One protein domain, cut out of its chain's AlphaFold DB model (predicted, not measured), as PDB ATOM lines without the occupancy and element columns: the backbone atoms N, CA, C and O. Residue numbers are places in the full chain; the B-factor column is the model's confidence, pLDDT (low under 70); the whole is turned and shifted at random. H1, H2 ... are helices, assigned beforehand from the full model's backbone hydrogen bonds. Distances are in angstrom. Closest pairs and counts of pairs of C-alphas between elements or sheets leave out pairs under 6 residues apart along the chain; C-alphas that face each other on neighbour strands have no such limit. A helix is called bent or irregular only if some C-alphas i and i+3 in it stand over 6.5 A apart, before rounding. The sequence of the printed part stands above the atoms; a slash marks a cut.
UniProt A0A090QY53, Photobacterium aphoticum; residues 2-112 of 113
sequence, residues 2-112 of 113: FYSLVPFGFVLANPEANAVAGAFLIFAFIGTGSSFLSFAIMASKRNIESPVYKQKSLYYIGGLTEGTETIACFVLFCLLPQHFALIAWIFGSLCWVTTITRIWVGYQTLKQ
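What this domain is: This is residues 2 to 112 of the 113 residues of a protein of Photobacterium aphoticum (UniProt A0A090QY53). Look for a rod made by two long helices side by side, H2 and H4, which run the same way; two short helices, H1 and H3, fold back along their first parts at one end. From the other end of H2, the long loop of residues 46 to 66 returns to H3. The printed part has 111 residues, all helix by class, with four named helices in the order H1, H2, H3, H4 and no named strand: an up-and-down bundle, each helix running against the one before it. It is only just loose, close to compact, with a radius of gyration of the C-alphas of 15.9 A and spans of 48 by 23 by 18 A.

How they stand to each other: Begin with H2, residues 15 to 45, and H4, residues 81 to 111, which touch at a shallow tilt of 19 degrees; their closest C-alphas, of Leu 25 and Gly 92, are 4.6 A apart. H1, residues 2 to 13, forms a helical hairpin with H2, touching its residues 17 to 29 alone, closest at the C-alphas of Val 11 and Asn 18, 5.0 A. H3, residues 67 to 79, forms another with H4, where residues 73 to 77 touch residues 83 to 91, closest at the C-alphas of Phe 77 and Phe 84, 5.6 A. H1 and H3 are close but not clearly touching, with the C-alphas of Val 6 and Phe 74 closest at 7.4 A; H2 and H3 are apart. Every O i to N i+4 pair is within hydrogen-bond range in H3, against 7 of 8 in H1 and 25 of 27 in both H2 and H4.

Where its parts are: Find C-alpha 15 at (8.265, -23.781, -49.009); from there H2 runs 43.1 A to C-alpha 45, with a kink of 25 degrees near residue 22. H4 runs 43.9 A to C-alpha 111 at (-8.046, -25.084, -8.111), with a kink of 33 degrees near residue 88. Both are irregular: C-alphas 17 and 20 are 8.0 A apart, and C-alphas 82 and 85 are 7.8 A apart. H1 begins at C-alpha 2, (-7.963, -17.240, -40.518), and spans 16.9 A; H3 spans 18.4 A.

The domain as a whole: The C-alphas of Glu 16 and Asn 47 are the two farthest apart, 48.8 A. The printed part has no cut; the link H2 to H3 is long, 21 residues, and the other two are tight. Look in the B-factor column for pLDDT under 70 at residues 47 to 64 and 112; the mean of the printed part is 85.3.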
ATOM      1  N   PHE A   2      -8.643 -18.428 -39.966       88.19
ATOM      2  CA  PHE A   2      -7.963 -17.240 -40.518       88.19
ATOM      3  C   PHE A   2      -6.499 -17.086 -40.059       88.19
ATOM      4  O   PHE A   2      -5.606 -17.020 -40.893       88.19
ATOM      5  N   TYR A   3      -6.244 -17.160 -38.747       90.00
ATOM      6  CA  TYR A   3      -4.894 -17.019 -38.189       90.00
ATOM      7  C   TYR A   3      -3.875 -18.040 -38.708       90.00
ATOM      8  O   TYR A   3      -2.703 -17.717 -38.824       90.00
ATOM      9  N   SER A   4      -4.306 -19.258 -39.039       93.38
ATOM     10  CA  SER A   4      -3.427 -20.301 -39.584       93.38
ATOM     11  C   SER A   4      -3.290 -20.209 -41.104       93.38
ATOM     12  O   SER A   4      -2.271 -20.624 -41.643       93.38
ATOM     13  N   LEU A   5      -4.291 -19.654 -41.798       95.25
ATOM     14  CA  LEU A   5      -4.262 -19.487 -43.254       95.25
ATOM     15  C   LEU A   5      -3.203 -18.477 -43.695       95.25
ATOM     16  O   LEU A   5      -2.562 -18.693 -44.718       95.25
ATOM     17  N   VAL A   6      -2.990 -17.414 -42.916       95.12
ATOM     18  CA  VAL A   6      -1.965 -16.403 -43.209       95.12
ATOM     19  C   VAL A   6      -0.564 -17.029 -43.297       95.12
ATOM     20  O   VAL A   6      -0.009 -17.033 -44.393       95.12
ATOM     21  N   PRO A   7       0.014 -17.625 -42.231       95.62
ATOM     22  CA  PRO A   7       1.333 -18.250 -42.314       95.62
ATOM     23  C   PRO A   7       1.372 -19.417 -43.302       95.62
ATOM     24  O   PRO A   7       2.388 -19.609 -43.963       95.62
ATOM     25  N   PHE A   8       0.272 -20.159 -43.467       97.38
ATOM     26  CA  PHE A   8       0.188 -21.205 -44.486       97.38
ATOM     27  C   PHE A   8       0.371 -20.653 -45.910       97.38
ATOM     28  O   PHE A   8       1.092 -21.252 -46.702       97.38
ATOM     29  N   GLY A   9      -0.192 -19.483 -46.226       96.50
ATOM     30  CA  GLY A   9       0.028 -18.812 -47.510       96.50
ATOM     31  C   GLY A   9       1.501 -18.477 -47.769       96.50
ATOM     32  O   GLY A   9       2.000 -18.721 -48.864       96.50
ATOM     33  N   PHE A  10       2.230 -18.004 -46.752       96.25
ATOM     34  CA  PHE A  10       3.674 -17.740 -46.860       96.25
ATOM     35  C   PHE A  10       4.504 -19.021 -47.008       96.25
ATOM     36  O   PHE A  10       5.522 -19.010 -47.705       96.25
ATOM     37  N   VAL A  11       4.066 -20.127 -46.397       97.31
ATOM     38  CA  VAL A  11       4.662 -21.450 -46.634       97.31
ATOM     39  C   VAL A  11       4.457 -21.880 -48.082       97.31
ATOM     40  O   VAL A  11       5.417 -22.298 -48.713       97.31
ATOM     41  N   LEU A  12       3.247 -21.742 -48.630       97.31
ATOM     42  CA  LEU A  12       2.978 -22.091 -50.029       97.31
ATOM     43  C   LEU A  12       3.765 -21.221 -51.017       97.31
ATOM     44  O   LEU A  12       4.190 -21.719 -52.054       97.31
ATOM     45  N   ALA A  13       3.970 -19.941 -50.696       96.69
ATOM     46  CA  ALA A  13       4.702 -19.014 -51.553       96.69
ATOM     47  C   ALA A  13       6.203 -19.338 -51.658       96.69
ATOM     48  O   ALA A  13       6.794 -19.138 -52.716       96.69
ATOM     49  N   ASN A  14       6.828 -19.822 -50.578       96.19
ATOM     50  CA  ASN A  14       8.224 -20.270 -50.589       96.19
ATOM     51  C   ASN A  14       8.448 -21.396 -49.560       96.19
ATOM     52  O   ASN A  14       8.870 -21.130 -48.428       96.19
ATOM     53  N   PRO A  15       8.170 -22.658 -49.935       96.25
ATOM     54  CA  PRO A  15       8.265 -23.781 -49.009       96.25
ATOM     55  C   PRO A  15       9.678 -24.005 -48.465       96.25
ATOM     56  O   PRO A  15       9.824 -24.290 -47.279       96.25
ATOM     57  N   GLU A  16      10.714 -23.837 -49.292       95.88
ATOM     58  CA  GLU A  16      12.107 -24.092 -48.893       95.88
ATOM     59  C   GLU A  16      12.555 -23.185 -47.743       95.88
ATOM     60  O   GLU A  16      13.196 -23.651 -46.801       95.88
ATOM     61  N   ALA A  17      12.173 -21.905 -47.777       94.19
ATOM     62  CA  ALA A  17      12.540 -20.951 -46.734       94.19
ATOM     63  C   ALA A  17      11.577 -20.958 -45.533       94.19
ATOM     64  O   ALA A  17      12.000 -20.741 -44.395       94.19
ATOM     65  N   ASN A  18      10.278 -21.186 -45.763       97.12
ATOM     66  CA  ASN A  18       9.242 -20.860 -44.777       97.12
ATOM     67  C   ASN A  18       8.590 -22.074 -44.106       97.12
ATOM     68  O   ASN A  18       7.963 -21.894 -43.059       97.12
ATOM     69  N   ALA A  19       8.708 -23.289 -44.658       96.62
ATOM     70  CA  ALA A  19       7.892 -24.431 -44.227       96.62
ATOM     71  C   ALA A  19       7.996 -24.741 -42.729       96.62
ATOM     72  O   ALA A  19       6.972 -24.848 -42.055       96.62
ATOM     73  N   VAL A  20       9.214 -24.839 -42.188       98.06
ATOM     74  CA  VAL A  20       9.419 -25.213 -40.778       98.06
ATOM     75  C   VAL A  20       8.902 -24.124 -39.836       98.06
ATOM     76  O   VAL A  20       8.149 -24.413 -38.907       98.06
ATOM     77  N   ALA A  21       9.260 -22.865 -40.096       97.44
ATOM     78  CA  ALA A  21       8.864 -21.743 -39.251       97.44
ATOM     79  C   ALA A  21       7.345 -21.491 -39.308       97.44
ATOM     80  O   ALA A  21       6.707 -21.250 -38.282       97.44
ATOM     81  N   GLY A  22       6.745 -21.610 -40.496       97.19
ATOM     82  CA  GLY A  22       5.301 -21.491 -40.678       97.19
ATOM     83  C   GLY A  22       4.533 -22.628 -40.005       97.19
ATOM     84  O   GLY A  22       3.549 -22.365 -39.313       97.19
ATOM     85  N   ALA A  23       5.001 -23.874 -40.129       97.69
ATOM     86  CA  ALA A  23       4.411 -25.017 -39.431       97.69
ATOM     87  C   ALA A  23       4.487 -24.854 -37.904       97.69
ATOM     88  O   ALA A  23       3.493 -25.081 -37.211       97.69
ATOM     89  N   PHE A  24       5.630 -24.398 -37.383       98.12
ATOM     90  CA  PHE A  24       5.799 -24.099 -35.961       98.12
ATOM     91  C   PHE A  24       4.814 -23.031 -35.470       98.12
ATOM     92  O   PHE A  24       4.157 -23.221 -34.445       98.12
ATOM     93  N   LEU A  25       4.658 -21.933 -36.213       97.12
ATOM     94  CA  LEU A  25       3.720 -20.872 -35.855       97.12
ATOM     95  C   LEU A  25       2.260 -21.354 -35.885       97.12
ATOM     96  O   LEU A  25       1.496 -21.070 -34.960       97.12
ATOM     97  N   ILE A  26       1.872 -22.129 -36.905       96.81
ATOM     98  CA  ILE A  26       0.536 -22.744 -36.982       96.81
ATOM     99  C   ILE A  26       0.295 -23.638 -35.761       96.81
ATOM    100  O   ILE A  26      -0.771 -23.563 -35.146       96.81
ATOM    101  N   PHE A  27       1.285 -24.445 -35.382       96.75
ATOM    102  CA  PHE A  27       1.208 -25.299 -34.202       96.75
ATOM    103  C   PHE A  27       1.057 -24.484 -32.906       96.75
ATOM    104  O   PHE A  27       0.194 -24.793 -32.080       96.75
ATOM    105  N   ALA A  28       1.801 -23.387 -32.755       95.50
ATOM    106  CA  ALA A  28       1.683 -22.497 -31.600       95.50
ATOM    107  C   ALA A  28       0.291 -21.833 -31.499       95.50
ATOM    108  O   ALA A  28      -0.267 -21.706 -30.402       95.50
ATOM    109  N   PHE A  29      -0.333 -21.478 -32.629       94.38
ATOM    110  CA  PHE A  29      -1.714 -20.977 -32.642       94.38
ATOM    111  C   PHE A  29      -2.734 -22.000 -32.137       94.38
ATOM    112  O   PHE A  29      -3.683 -21.630 -31.442       94.38
ATOM    113  N   ILE A  30      -2.528 -23.289 -32.411       94.06
ATOM    114  CA  ILE A  30      -3.388 -24.346 -31.864       94.06
ATOM    115  C   ILE A  30      -3.263 -24.392 -30.332       94.06
ATOM    116  O   ILE A  30      -4.279 -24.494 -29.639       94.06
ATOM    117  N   GLY A  31      -2.053 -24.246 -29.782       90.62
ATOM    118  CA  GLY A  31      -1.826 -24.181 -28.330       90.62
ATOM    119  C   GLY A  31      -2.549 -23.004 -27.660       90.62
ATOM    120  O   GLY A  31      -3.289 -23.179 -26.684       90.62
ATOM    121  N   THR A  32      -2.421 -21.804 -28.227       90.19
ATOM    122  CA  THR A  32      -3.058 -20.597 -27.661       90.19
ATOM    123  C   THR A  32      -4.588 -20.647 -27.719       90.19
ATOM    124  O   THR A  32      -5.246 -20.222 -26.765       90.19
ATOM    125  N   GLY A  33      -5.165 -21.186 -28.800       87.69
ATOM    126  CA  GLY A  33      -6.615 -21.328 -28.955       87.69
ATOM    127  C   GLY A  33      -7.212 -22.446 -28.097       87.69
ATOM    128  O   GLY A  33      -8.257 -22.257 -27.470       87.69
ATOM    129  N   SER A  34      -6.540 -23.599 -28.022       91.25
ATOM    130  CA  SER A  34      -7.013 -24.746 -27.232       91.25
ATOM    131  C   SER A  34      -6.963 -24.475 -25.727       91.25
ATOM    132  O   SER A  34      -7.925 -24.794 -25.028       91.25
ATOM    133  N   SER A  35      -5.900 -23.834 -25.224       88.06
ATOM    134  CA  SER A  35      -5.791 -23.442 -23.808       88.06
ATOM    135  C   SER A  35      -6.904 -22.477 -23.386       88.06
ATOM    136  O   SER A  35      -7.523 -22.672 -22.339       88.06
ATOM    137  N   PHE A  36      -7.226 -21.494 -24.232       85.62
ATOM    138  CA  PHE A  36      -8.330 -20.561 -24.004       85.62
ATOM    139  C   PHE A  36      -9.688 -21.276 -23.938       85.62
ATOM    140  O   PHE A  36     -10.438 -21.097 -22.979       85.62
ATOM    141  N   LEU A  37      -9.995 -22.128 -24.925       86.44
ATOM    142  CA  LEU A  37     -11.269 -22.850 -24.961       86.44
ATOM    143  C   LEU A  37     -11.412 -23.828 -23.785       86.44
ATOM    144  O   LEU A  37     -12.478 -23.918 -23.180       86.44
ATOM    145  N   SER A  38     -10.331 -24.531 -23.440       86.69
ATOM    146  CA  SER A  38     -10.312 -25.490 -22.328       86.69
ATOM    147  C   SER A  38     -10.616 -24.801 -20.999       86.69
ATOM    148  O   SER A  38     -11.437 -25.294 -20.222       86.69
ATOM    149  N   PHE A  39     -10.019 -23.628 -20.763       84.06
ATOM    150  CA  PHE A  39     -10.348 -22.816 -19.597       84.06
ATOM    151  C   PHE A  39     -11.810 -22.357 -19.616       84.06
ATOM    152  O   PHE A  39     -12.506 -22.529 -18.616       84.06
ATOM    153  N   ALA A  40     -12.303 -21.841 -20.746       81.31
ATOM    154  CA  ALA A  40     -13.676 -21.348 -20.852       81.31
ATOM    155  C   ALA A  40     -14.725 -22.429 -20.539       81.31
ATOM    156  O   ALA A  40     -15.683 -22.167 -19.809       81.31
ATOM    157  N   ILE A  41     -14.517 -23.660 -21.025       83.56
ATOM    158  CA  ILE A  41     -15.390 -24.807 -20.732       83.56
ATOM    159  C   ILE A  41     -15.378 -25.127 -19.233       83.56
ATOM    160  O   ILE A  41     -16.434 -25.319 -18.627       83.56
ATOM    161  N   MET A  42     -14.194 -25.201 -18.624       82.81
ATOM    162  CA  MET A  42     -14.063 -25.564 -17.212       82.81
ATOM    163  C   MET A  42     -14.611 -24.482 -16.276       82.81
ATOM    164  O   MET A  42     -15.288 -24.816 -15.305       82.81
ATOM    165  N   ALA A  43     -14.380 -23.206 -16.592       79.31
ATOM    166  CA  ALA A  43     -14.931 -22.077 -15.849       79.31
ATOM    167  C   ALA A  43     -16.467 -22.055 -15.927       79.31
ATOM    168  O   ALA A  43     -17.134 -21.933 -14.900       79.31
ATOM    169  N   SER A  44     -17.031 -22.299 -17.117       77.12
ATOM    170  CA  SER A  44     -18.483 -22.399 -17.302       77.12
ATOM    171  C   SER A  44     -19.109 -23.537 -16.501       77.12
ATOM    172  O   SER A  44     -20.195 -23.355 -15.959       77.12
ATOM    173  N   LYS A  45     -18.445 -24.695 -16.389       80.31
ATOM    174  CA  LYS A  45     -18.945 -25.824 -15.586       80.31
ATOM    175  C   LYS A  45     -18.962 -25.541 -14.083       80.31
ATOM    176  O   LYS A  45     -19.724 -26.177 -13.365       80.31
ATOM    177  N   ARG A  46     -18.111 -24.631 -13.608       76.69
ATOM    178  CA  ARG A  46     -17.966 -24.305 -12.184       76.69
ATOM    179  C   ARG A  46     -18.724 -23.049 -11.751       76.69
ATOM    180  O   ARG A  46     -18.608 -22.677 -10.594       76.69
ATOM    181  N   ASN A  47     -19.487 -22.411 -12.648       68.19
ATOM    182  CA  ASN A  47     -20.177 -21.137 -12.385       68.19
ATOM    183  C   ASN A  47     -19.263 -20.068 -11.750       68.19
ATOM    184  O   ASN A  47     -19.728 -19.237 -10.975       68.19
ATOM    185  N   ILE A  48     -17.962 -20.088 -12.063       65.62
ATOM    186  CA  ILE A  48     -17.031 -19.058 -11.587       65.62
ATOM    187  C   ILE A  48     -17.490 -17.753 -12.229       65.62
ATOM    188  O   ILE A  48     -17.406 -17.656 -13.442       65.62
ATOM    189  N   GLU A  49     -18.006 -16.779 -11.475       55.00
ATOM    190  CA  GLU A  49     -18.467 -15.514 -12.058       55.00
ATOM    191  C   GLU A  49     -17.319 -14.804 -12.792       55.00
ATOM    192  O   GLU A  49     -16.212 -14.670 -12.273       55.00
ATOM    193  N   SER A  50     -17.575 -14.332 -14.015       53.41
ATOM    194  CA  SER A  50     -16.619 -13.529 -14.787       53.41
ATOM    195  C   SER A  50     -16.546 -12.145 -14.138       53.41
ATOM    196  O   SER A  50     -17.519 -11.392 -14.260       53.41
ATOM    197  N   PRO A  51     -15.440 -11.754 -13.472       50.53
ATOM    198  CA  PRO A  51     -15.409 -10.503 -12.710       50.53
ATOM    199  C   PRO A  51     -15.419  -9.261 -13.615       50.53
ATOM    200  O   PRO A  51     -15.730  -8.167 -13.158       50.53
ATOM    201  N   VAL A  52     -15.067  -9.418 -14.900       49.66
ATOM    202  CA  VAL A  52     -14.749  -8.292 -15.799       49.66
ATOM    203  C   VAL A  52     -15.646  -8.236 -17.044       49.66
ATOM    204  O   VAL A  52     -15.896  -7.151 -17.561       49.66
ATOM    205  N   TYR A  53     -16.197  -9.358 -17.523       48.75
ATOM    206  CA  TYR A  53     -16.973  -9.382 -18.772       48.75
ATOM    207  C   TYR A  53     -18.264 -10.197 -18.626       48.75
ATOM    208  O   TYR A  53     -18.312 -11.364 -19.009       48.75
ATOM    209  N   LYS A  54     -19.327  -9.566 -18.105       45.09
ATOM    210  CA  LYS A  54     -20.671 -10.166 -17.947       45.09
ATOM    211  C   LYS A  54     -21.418 -10.429 -19.270       45.09
ATOM    212  O   LYS A  54     -22.396 -11.163 -19.269       45.09
ATOM    213  N   GLN A  55     -20.985  -9.832 -20.386       45.31
ATOM    214  CA  GLN A  55     -21.694  -9.875 -21.680       45.31
ATOM    215  C   GLN A  55     -20.977 -10.655 -22.797       45.31
ATOM    216  O   GLN A  55     -21.478 -10.702 -23.919       45.31
ATOM    217  N   LYS A  56     -19.819 -11.277 -22.536       44.56
ATOM    218  CA  LYS A  56     -19.172 -12.171 -23.515       44.56
ATOM    219  C   LYS A  56     -19.454 -13.625 -23.149       44.56
ATOM    220  O   LYS A  56     -19.327 -13.998 -21.992       44.56
ATOM    221  N   SER A  57     -19.808 -14.449 -24.139       45.16
ATOM    222  CA  SER A  57     -20.204 -15.853 -23.932       45.16
ATOM    223  C   SER A  57     -19.079 -16.774 -23.433       45.16
ATOM    224  O   SER A  57     -19.343 -17.932 -23.126       45.16
ATOM    225  N   LEU A  58     -17.832 -16.286 -23.358       52.97
ATOM    226  CA  LEU A  58     -16.652 -17.061 -22.974       52.97
ATOM    227  C   LEU A  58     -15.883 -16.372 -21.842       52.97
ATOM    228  O   LEU A  58     -15.584 -15.178 -21.919       52.97
ATOM    229  N   TYR A  59     -15.508 -17.156 -20.828       54.41
ATOM    230  CA  TYR A  59     -14.605 -16.736 -19.756       54.41
ATOM    231  C   TYR A  59     -13.218 -16.420 -20.322       54.41
ATOM    232  O   TYR A  59     -12.593 -17.271 -20.957       54.41
ATOM    233  N   TYR A  60     -12.751 -15.187 -20.114       56.00
ATOM    234  CA  TYR A  60     -11.554 -14.659 -20.765       56.00
ATOM    235  C   TYR A  60     -10.326 -14.746 -19.852       56.00
ATOM    236  O   TYR A  60     -10.333 -14.195 -18.755       56.00
ATOM    237  N   ILE A  61      -9.255 -15.384 -20.332       63.66
ATOM    238  CA  ILE A  61      -7.903 -15.243 -19.776       63.66
ATOM    239  C   ILE A  61      -7.048 -14.511 -20.809       63.66
ATOM    240  O   ILE A  61      -6.869 -14.993 -21.935       63.66
ATOM    241  N   GLY A  62      -6.517 -13.355 -20.404       63.75
ATOM    242  CA  GLY A  62      -5.594 -12.555 -21.209       63.75
ATOM    243  C   GLY A  62      -4.298 -13.293 -21.542       63.75
ATOM    244  O   GLY A  62      -4.009 -14.373 -21.018       63.75
ATOM    245  N   GLY A  63      -3.524 -12.753 -22.470       67.31
ATOM    246  CA  GLY A  63      -2.244 -13.334 -22.877       67.31
ATOM    247  C   GLY A  63      -1.247 -12.272 -23.313       67.31
ATOM    248  O   GLY A  63      -1.612 -11.121 -23.485       67.31
ATOM    249  N   LEU A  64       0.015 -12.663 -23.507       65.75
ATOM    250  CA  LEU A  64       1.028 -11.764 -24.071       65.75
ATOM    251  C   LEU A  64       0.834 -11.580 -25.585       65.75
ATOM    252  O   LEU A  64       1.200 -10.555 -26.144       65.75
ATOM    253  N   THR A  65       0.264 -12.586 -26.254       72.69
ATOM    254  CA  THR A  65      -0.097 -12.534 -27.674       72.69
ATOM    255  C   THR A  65      -1.618 -12.540 -27.819       72.69
ATOM    256  O   THR A  65      -2.239 -13.611 -27.789       72.69
ATOM    257  N   GLU A  66      -2.221 -11.359 -27.953       79.62
ATOM    258  CA  GLU A  66      -3.649 -11.178 -28.222       79.62
ATOM    259  C   GLU A  66      -3.889 -10.765 -29.687       79.62
ATOM    260  O   GLU A  66      -3.081 -11.036 -30.584       79.62
ATOM    261  N   GLY A  67      -5.060 -10.187 -29.973       81.06
ATOM    262  CA  GLY A  67      -5.467  -9.827 -31.331       81.06
ATOM    263  C   GLY A  67      -4.590  -8.736 -31.941       81.06
ATOM    264  O   GLY A  67      -4.217  -8.843 -33.107       81.06
ATOM    265  N   THR A  68      -4.217  -7.721 -31.159       84.88
ATOM    266  CA  THR A  68      -3.430  -6.578 -31.643       84.88
ATOM    267  C   THR A  68      -2.024  -7.002 -32.051       84.88
ATOM    268  O   THR A  68      -1.588  -6.689 -33.160       84.88
ATOM    269  N   GLU A  69      -1.335  -7.771 -31.209       90.38
ATOM    270  CA  GLU A  69       0.016  -8.265 -31.490       90.38
ATOM    271  C   GLU A  69       0.009  -9.224 -32.684       90.38
ATOM    272  O   GLU A  69       0.915  -9.190 -33.517       90.38
ATOM    273  N   THR A  70      -1.040 -10.044 -32.811       91.75
ATOM    274  CA  THR A  70      -1.189 -10.968 -33.945       91.75
ATOM    275  C   THR A  70      -1.428 -10.223 -35.256       91.75
ATOM    276  O   THR A  70      -0.815 -10.555 -36.270       91.75
ATOM    277  N   ILE A  71      -2.271  -9.185 -35.254       93.00
ATOM    278  CA  ILE A  71      -2.489  -8.342 -36.438       93.00
ATOM    279  C   ILE A  71      -1.195  -7.615 -36.817       93.00
ATOM    280  O   ILE A  71      -0.826  -7.620 -37.988       93.00
ATOM    281  N   ALA A  72      -0.474  -7.049 -35.845       93.94
ATOM    282  CA  ALA A  72       0.819  -6.413 -36.094       93.94
ATOM    283  C   ALA A  72       1.829  -7.401 -36.704       93.94
ATOM    284  O   ALA A  72       2.500  -7.070 -37.679       93.94
ATOM    285  N   CYS A  73       1.879  -8.638 -36.201       94.56
ATOM    286  CA  CYS A  73       2.693  -9.716 -36.766       94.56
ATOM    287  C   CYS A  73       2.318 -10.018 -38.229       94.56
ATOM    288  O   CYS A  73       3.192 -10.127 -39.086       94.56
ATOM    289  N   PHE A  74       1.025 -10.070 -38.554       95.19
ATOM    290  CA  PHE A  74       0.573 -10.290 -39.933       95.19
ATOM    291  C   PHE A  74       0.914  -9.128 -40.860       95.19
ATOM    292  O   PHE A  74       1.346  -9.356 -41.989       95.19
ATOM    293  N   VAL A  75       0.784  -7.890 -40.383       96.00
ATOM    294  CA  VAL A  75       1.245  -6.711 -41.125       96.00
ATOM    295  C   VAL A  75       2.752  -6.805 -41.386       96.00
ATOM    296  O   VAL A  75       3.184  -6.559 -42.510       96.00
ATOM    297  N   LEU A  76       3.548  -7.237 -40.403       95.75
ATOM    298  CA  LEU A  76       4.990  -7.440 -40.579       95.75
ATOM    299  C   LEU A  76       5.317  -8.534 -41.602       95.75
ATOM    300  O   LEU A  76       6.240  -8.340 -42.389       95.75
ATOM    301  N   PHE A  77       4.559  -9.633 -41.657       95.56
ATOM    302  CA  PHE A  77       4.731 -10.636 -42.715       95.56
ATOM    303  C   PHE A  77       4.526 -10.040 -44.111       95.56
ATOM    304  O   PHE A  77       5.274 -10.363 -45.031       95.56
ATOM    305  N   CYS A  78       3.544  -9.149 -44.267       94.31
ATOM    306  CA  CYS A  78       3.275  -8.486 -45.543       94.31
ATOM    307  C   CYS A  78       4.345  -7.446 -45.912       94.31
ATOM    308  O   CYS A  78       4.684  -7.320 -47.085       94.31
ATOM    309  N   LEU A  79       4.873  -6.700 -44.936       96.88
ATOM    310  CA  LEU A  79       5.893  -5.669 -45.177       96.88
ATOM    311  C   LEU A  79       7.299  -6.254 -45.377       96.88
ATOM    312  O   LEU A  79       8.103  -5.677 -46.107       96.88
ATOM    313  N   LEU A  80       7.604  -7.375 -44.719       95.69
ATOM    314  CA  LEU A  80       8.933  -7.991 -44.673       95.69
ATOM    315  C   LEU A  80       8.864  -9.505 -44.971       95.69
ATOM    316  O   LEU A  80       9.276 -10.317 -44.134       95.69
ATOM    317  N   PRO A  81       8.374  -9.921 -46.155       93.69
ATOM    318  CA  PRO A  81       8.163 -11.334 -46.487       93.69
ATOM    319  C   PRO A  81       9.455 -12.165 -46.445       93.69
ATOM    320  O   PRO A  81       9.428 -13.332 -46.059       93.69
ATOM    321  N   GLN A  82      10.604 -11.563 -46.761       94.69
ATOM    322  CA  GLN A  82      11.920 -12.205 -46.677       94.69
ATOM    323  C   GLN A  82      12.348 -12.554 -45.241       94.69
ATOM    324  O   GLN A  82      13.199 -13.419 -45.043       94.69
ATOM    325  N   HIS A  83      11.762 -11.904 -44.231       96.25
ATOM    326  CA  HIS A  83      12.035 -12.164 -42.816       96.25
ATOM    327  C   HIS A  83      10.946 -13.014 -42.152       96.25
ATOM    328  O   HIS A  83      10.959 -13.170 -40.929       96.25
ATOM    329  N   PHE A  84      10.033 -13.598 -42.939       97.06
ATOM    330  CA  PHE A  84       8.925 -14.406 -42.437       97.06
ATOM    331  C   PHE A  84       9.382 -15.461 -41.426       97.06
ATOM    332  O   PHE A  84       8.842 -15.515 -40.324       97.06
ATOM    333  N   ALA A  85      10.401 -16.260 -41.760       96.56
ATOM    334  CA  ALA A  85      10.851 -17.348 -40.898       96.56
ATOM    335  C   ALA A  85      11.306 -16.852 -39.513       96.56
ATOM    336  O   ALA A  85      10.925 -17.428 -38.495       96.56
ATOM    337  N   LEU A  86      12.065 -15.752 -39.463       97.38
ATOM    338  CA  LEU A  86      12.524 -15.151 -38.208       97.38
ATOM    339  C   LEU A  86      11.342 -14.639 -37.375       97.38
ATOM    340  O   LEU A  86      11.239 -14.949 -36.189       97.38
ATOM    341  N   ILE A  87      10.435 -13.888 -38.005       96.75
ATOM    342  CA  ILE A  87       9.254 -13.333 -37.334       96.75
ATOM    343  C   ILE A  87       8.365 -14.473 -36.811       96.75
ATOM    344  O   ILE A  87       7.900 -14.415 -35.673       96.75
ATOM    345  N   ALA A  88       8.179 -15.540 -37.594       96.81
ATOM    346  CA  ALA A  88       7.381 -16.700 -37.216       96.81
ATOM    347  C   ALA A  88       7.969 -17.462 -36.016       96.81
ATOM    348  O   ALA A  88       7.216 -17.844 -35.120       96.81
ATOM    349  N   TRP A  89       9.295 -17.624 -35.937       97.88
ATOM    350  CA  TRP A  89       9.953 -18.218 -34.767       97.88
ATOM    351  C   TRP A  89       9.785 -17.378 -33.502       97.88
ATOM    352  O   TRP A  89       9.439 -17.914 -32.444       97.88
ATOM    353  N   ILE A  90       9.998 -16.064 -33.611       96.88
ATOM    354  CA  ILE A  90       9.860 -15.137 -32.481       96.88
ATOM    355  C   ILE A  90       8.412 -15.149 -31.993       96.88
ATOM    356  O   ILE A  90       8.148 -15.419 -30.821       96.88
ATOM    357  N   PHE A  91       7.461 -14.917 -32.898       96.06
ATOM    358  CA  PHE A  91       6.055 -14.821 -32.532       96.06
ATOM    359  C   PHE A  91       5.495 -16.160 -32.043       96.06
ATOM    360  O   PHE A  91       4.806 -16.203 -31.026       96.06
ATOM    361  N   GLY A  92       5.862 -17.272 -32.687       96.12
ATOM    362  CA  GLY A  92       5.487 -18.611 -32.234       96.12
ATOM    363  C   GLY A  92       6.006 -18.924 -30.826       96.12
ATOM    364  O   GLY A  92       5.276 -19.496 -30.017       96.12
ATOM    365  N   SER A  93       7.217 -18.479 -30.479       96.06
ATOM    366  CA  SER A  93       7.753 -18.619 -29.115       96.06
ATOM    367  C   SER A  93       6.956 -17.795 -28.096       96.06
ATOM    368  O   SER A  93       6.644 -18.288 -27.011       96.06
ATOM    369  N   LEU A  94       6.544 -16.574 -28.449       94.31
ATOM    370  CA  LEU A  94       5.669 -15.756 -27.598       94.31
ATOM    371  C   LEU A  94       4.281 -16.396 -27.411       94.31
ATOM    372  O   LEU A  94       3.710 -16.354 -26.315       94.31
ATOM    373  N   CYS A  95       3.753 -17.054 -28.447       93.81
ATOM    374  CA  CYS A  95       2.524 -17.842 -28.350       93.81
ATOM    375  C   CYS A  95       2.676 -19.036 -27.392       93.81
ATOM    376  O   CYS A  95       1.745 -19.346 -26.641       93.81
ATOM    377  N   TRP A  96       3.842 -19.687 -27.355       93.00
ATOM    378  CA  TRP A  96       4.133 -20.737 -26.372       93.00
ATOM    379  C   TRP A  96       4.148 -20.215 -24.943       93.00
ATOM    380  O   TRP A  96       3.488 -20.802 -24.083       93.00
ATOM    381  N   VAL A  97       4.821 -19.087 -24.698       92.56
ATOM    382  CA  VAL A  97       4.806 -18.423 -23.386       92.56
ATOM    383  C   VAL A  97       3.364 -18.140 -22.964       92.56
ATOM    384  O   VAL A  97       2.950 -18.549 -21.881       92.56
ATOM    385  N   THR A  98       2.557 -17.559 -23.856       88.88
ATOM    386  CA  THR A  98       1.133 -17.300 -23.597       88.88
ATOM    387  C   THR A  98       0.360 -18.576 -23.267       88.88
ATOM    388  O   THR A  98      -0.425 -18.595 -22.320       88.88
ATOM    389  N   THR A  99       0.581 -19.654 -24.019       91.12
ATOM    390  CA  THR A  99      -0.086 -20.946 -23.796       91.12
ATOM    391  C   THR A  99       0.238 -21.501 -22.411       91.12
ATOM    392  O   THR A  99      -0.670 -21.881 -21.673       91.12
ATOM    393  N   ILE A 100       1.516 -21.498 -22.026       91.38
ATOM    394  CA  ILE A 100       1.969 -21.986 -20.719       91.38
ATOM    395  C   ILE A 100       1.379 -21.130 -19.595       91.38
ATOM    396  O   ILE A 100       0.804 -21.678 -18.652       91.38
ATOM    397  N   THR A 101       1.448 -19.800 -19.709       87.75
ATOM    398  CA  THR A 101       0.868 -18.883 -18.716       87.75
ATOM    399  C   THR A 101      -0.636 -19.107 -18.568       87.75
ATOM    400  O   THR A 101      -1.129 -19.187 -17.445       87.75
ATOM    401  N   ARG A 102      -1.367 -19.286 -19.676       86.94
ATOM    402  CA  ARG A 102      -2.809 -19.574 -19.654       86.94
ATOM    403  C   ARG A 102      -3.132 -20.889 -18.965       86.94
ATOM    404  O   ARG A 102      -4.066 -20.931 -18.169       86.94
ATOM    405  N   ILE A 103      -2.375 -21.945 -19.248       88.25
ATOM    406  CA  ILE A 103      -2.565 -23.247 -18.598       88.25
ATOM    407  C   ILE A 103      -2.299 -23.128 -17.095       88.25
ATOM    408  O   ILE A 103      -3.098 -23.610 -16.296       88.25
ATOM    409  N   TRP A 104      -1.213 -22.460 -16.702       87.69
ATOM    410  CA  TRP A 104      -0.835 -22.311 -15.298       87.69
ATOM    411  C   TRP A 104      -1.840 -21.469 -14.504       87.69
ATOM    412  O   TRP A 104      -2.343 -21.930 -13.477       87.69
ATOM    413  N   VAL A 105      -2.189 -20.278 -15.003       85.25
ATOM    414  CA  VAL A 105      -3.195 -19.401 -14.380       85.25
ATOM    415  C   VAL A 105      -4.560 -20.079 -14.384       85.25
ATOM    416  O   VAL A 105      -5.211 -20.146 -13.346       85.25
ATOM    417  N   GLY A 106      -4.973 -20.655 -15.515       85.00
ATOM    418  CA  GLY A 106      -6.245 -21.361 -15.629       85.00
ATOM    419  C   GLY A 106      -6.357 -22.525 -14.645       85.00
ATOM    420  O   GLY A 106      -7.388 -22.677 -13.995       85.00
ATOM    421  N   TYR A 107      -5.289 -23.306 -14.469       86.81
ATOM    422  CA  TYR A 107      -5.247 -24.376 -13.473       86.81
ATOM    423  C   TYR A 107      -5.373 -23.842 -12.040       86.81
ATOM    424  O   TYR A 107      -6.121 -24.416 -11.252       86.81
ATOM    425  N   GLN A 108      -4.694 -22.743 -11.696       85.00
ATOM    426  CA  GLN A 108      -4.807 -22.141 -10.362       85.00
ATOM    427  C   GLN A 108      -6.206 -21.598 -10.078       85.00
ATOM    428  O   GLN A 108      -6.765 -21.909  -9.026       85.00
ATOM    429  N   THR A 109      -6.792 -20.859 -11.020       80.94
ATOM    430  CA  THR A 109      -8.157 -20.326 -10.899       80.94
ATOM    431  C   THR A 109      -9.175 -21.449 -10.728       80.94
ATOM    432  O   THR A 109     -10.090 -21.336  -9.925       80.94
ATOM    433  N   LEU A 110      -8.995 -22.572 -11.431       78.81
ATOM    434  CA  LEU A 110      -9.844 -23.756 -11.277       78.81
ATOM    435  C   LEU A 110      -9.497 -24.596 -10.037       78.81
ATOM    436  O   LEU A 110     -10.222 -25.534  -9.729       78.81
ATOM    437  N   LYS A 111      -8.387 -24.357  -9.343       80.12
ATOM    438  CA  LYS A 111      -8.046 -25.084  -8.111       80.12
ATOM    439  C   LYS A 111      -8.610 -24.393  -6.869       80.12
ATOM    440  O   LYS A 111      -8.841 -25.070  -5.871       80.12
ATOM    441  N   GLN A 112      -8.820 -23.080  -6.928       63.94
ATOM    442  CA  GLN A 112      -9.490 -22.338  -5.862       63.94
ATOM    443  C   GLN A 112     -10.986 -22.729  -5.842       63.94
ATOM    444  O   GLN A 112     -11.590 -22.783  -6.917       63.94
TER     445      GLN A 112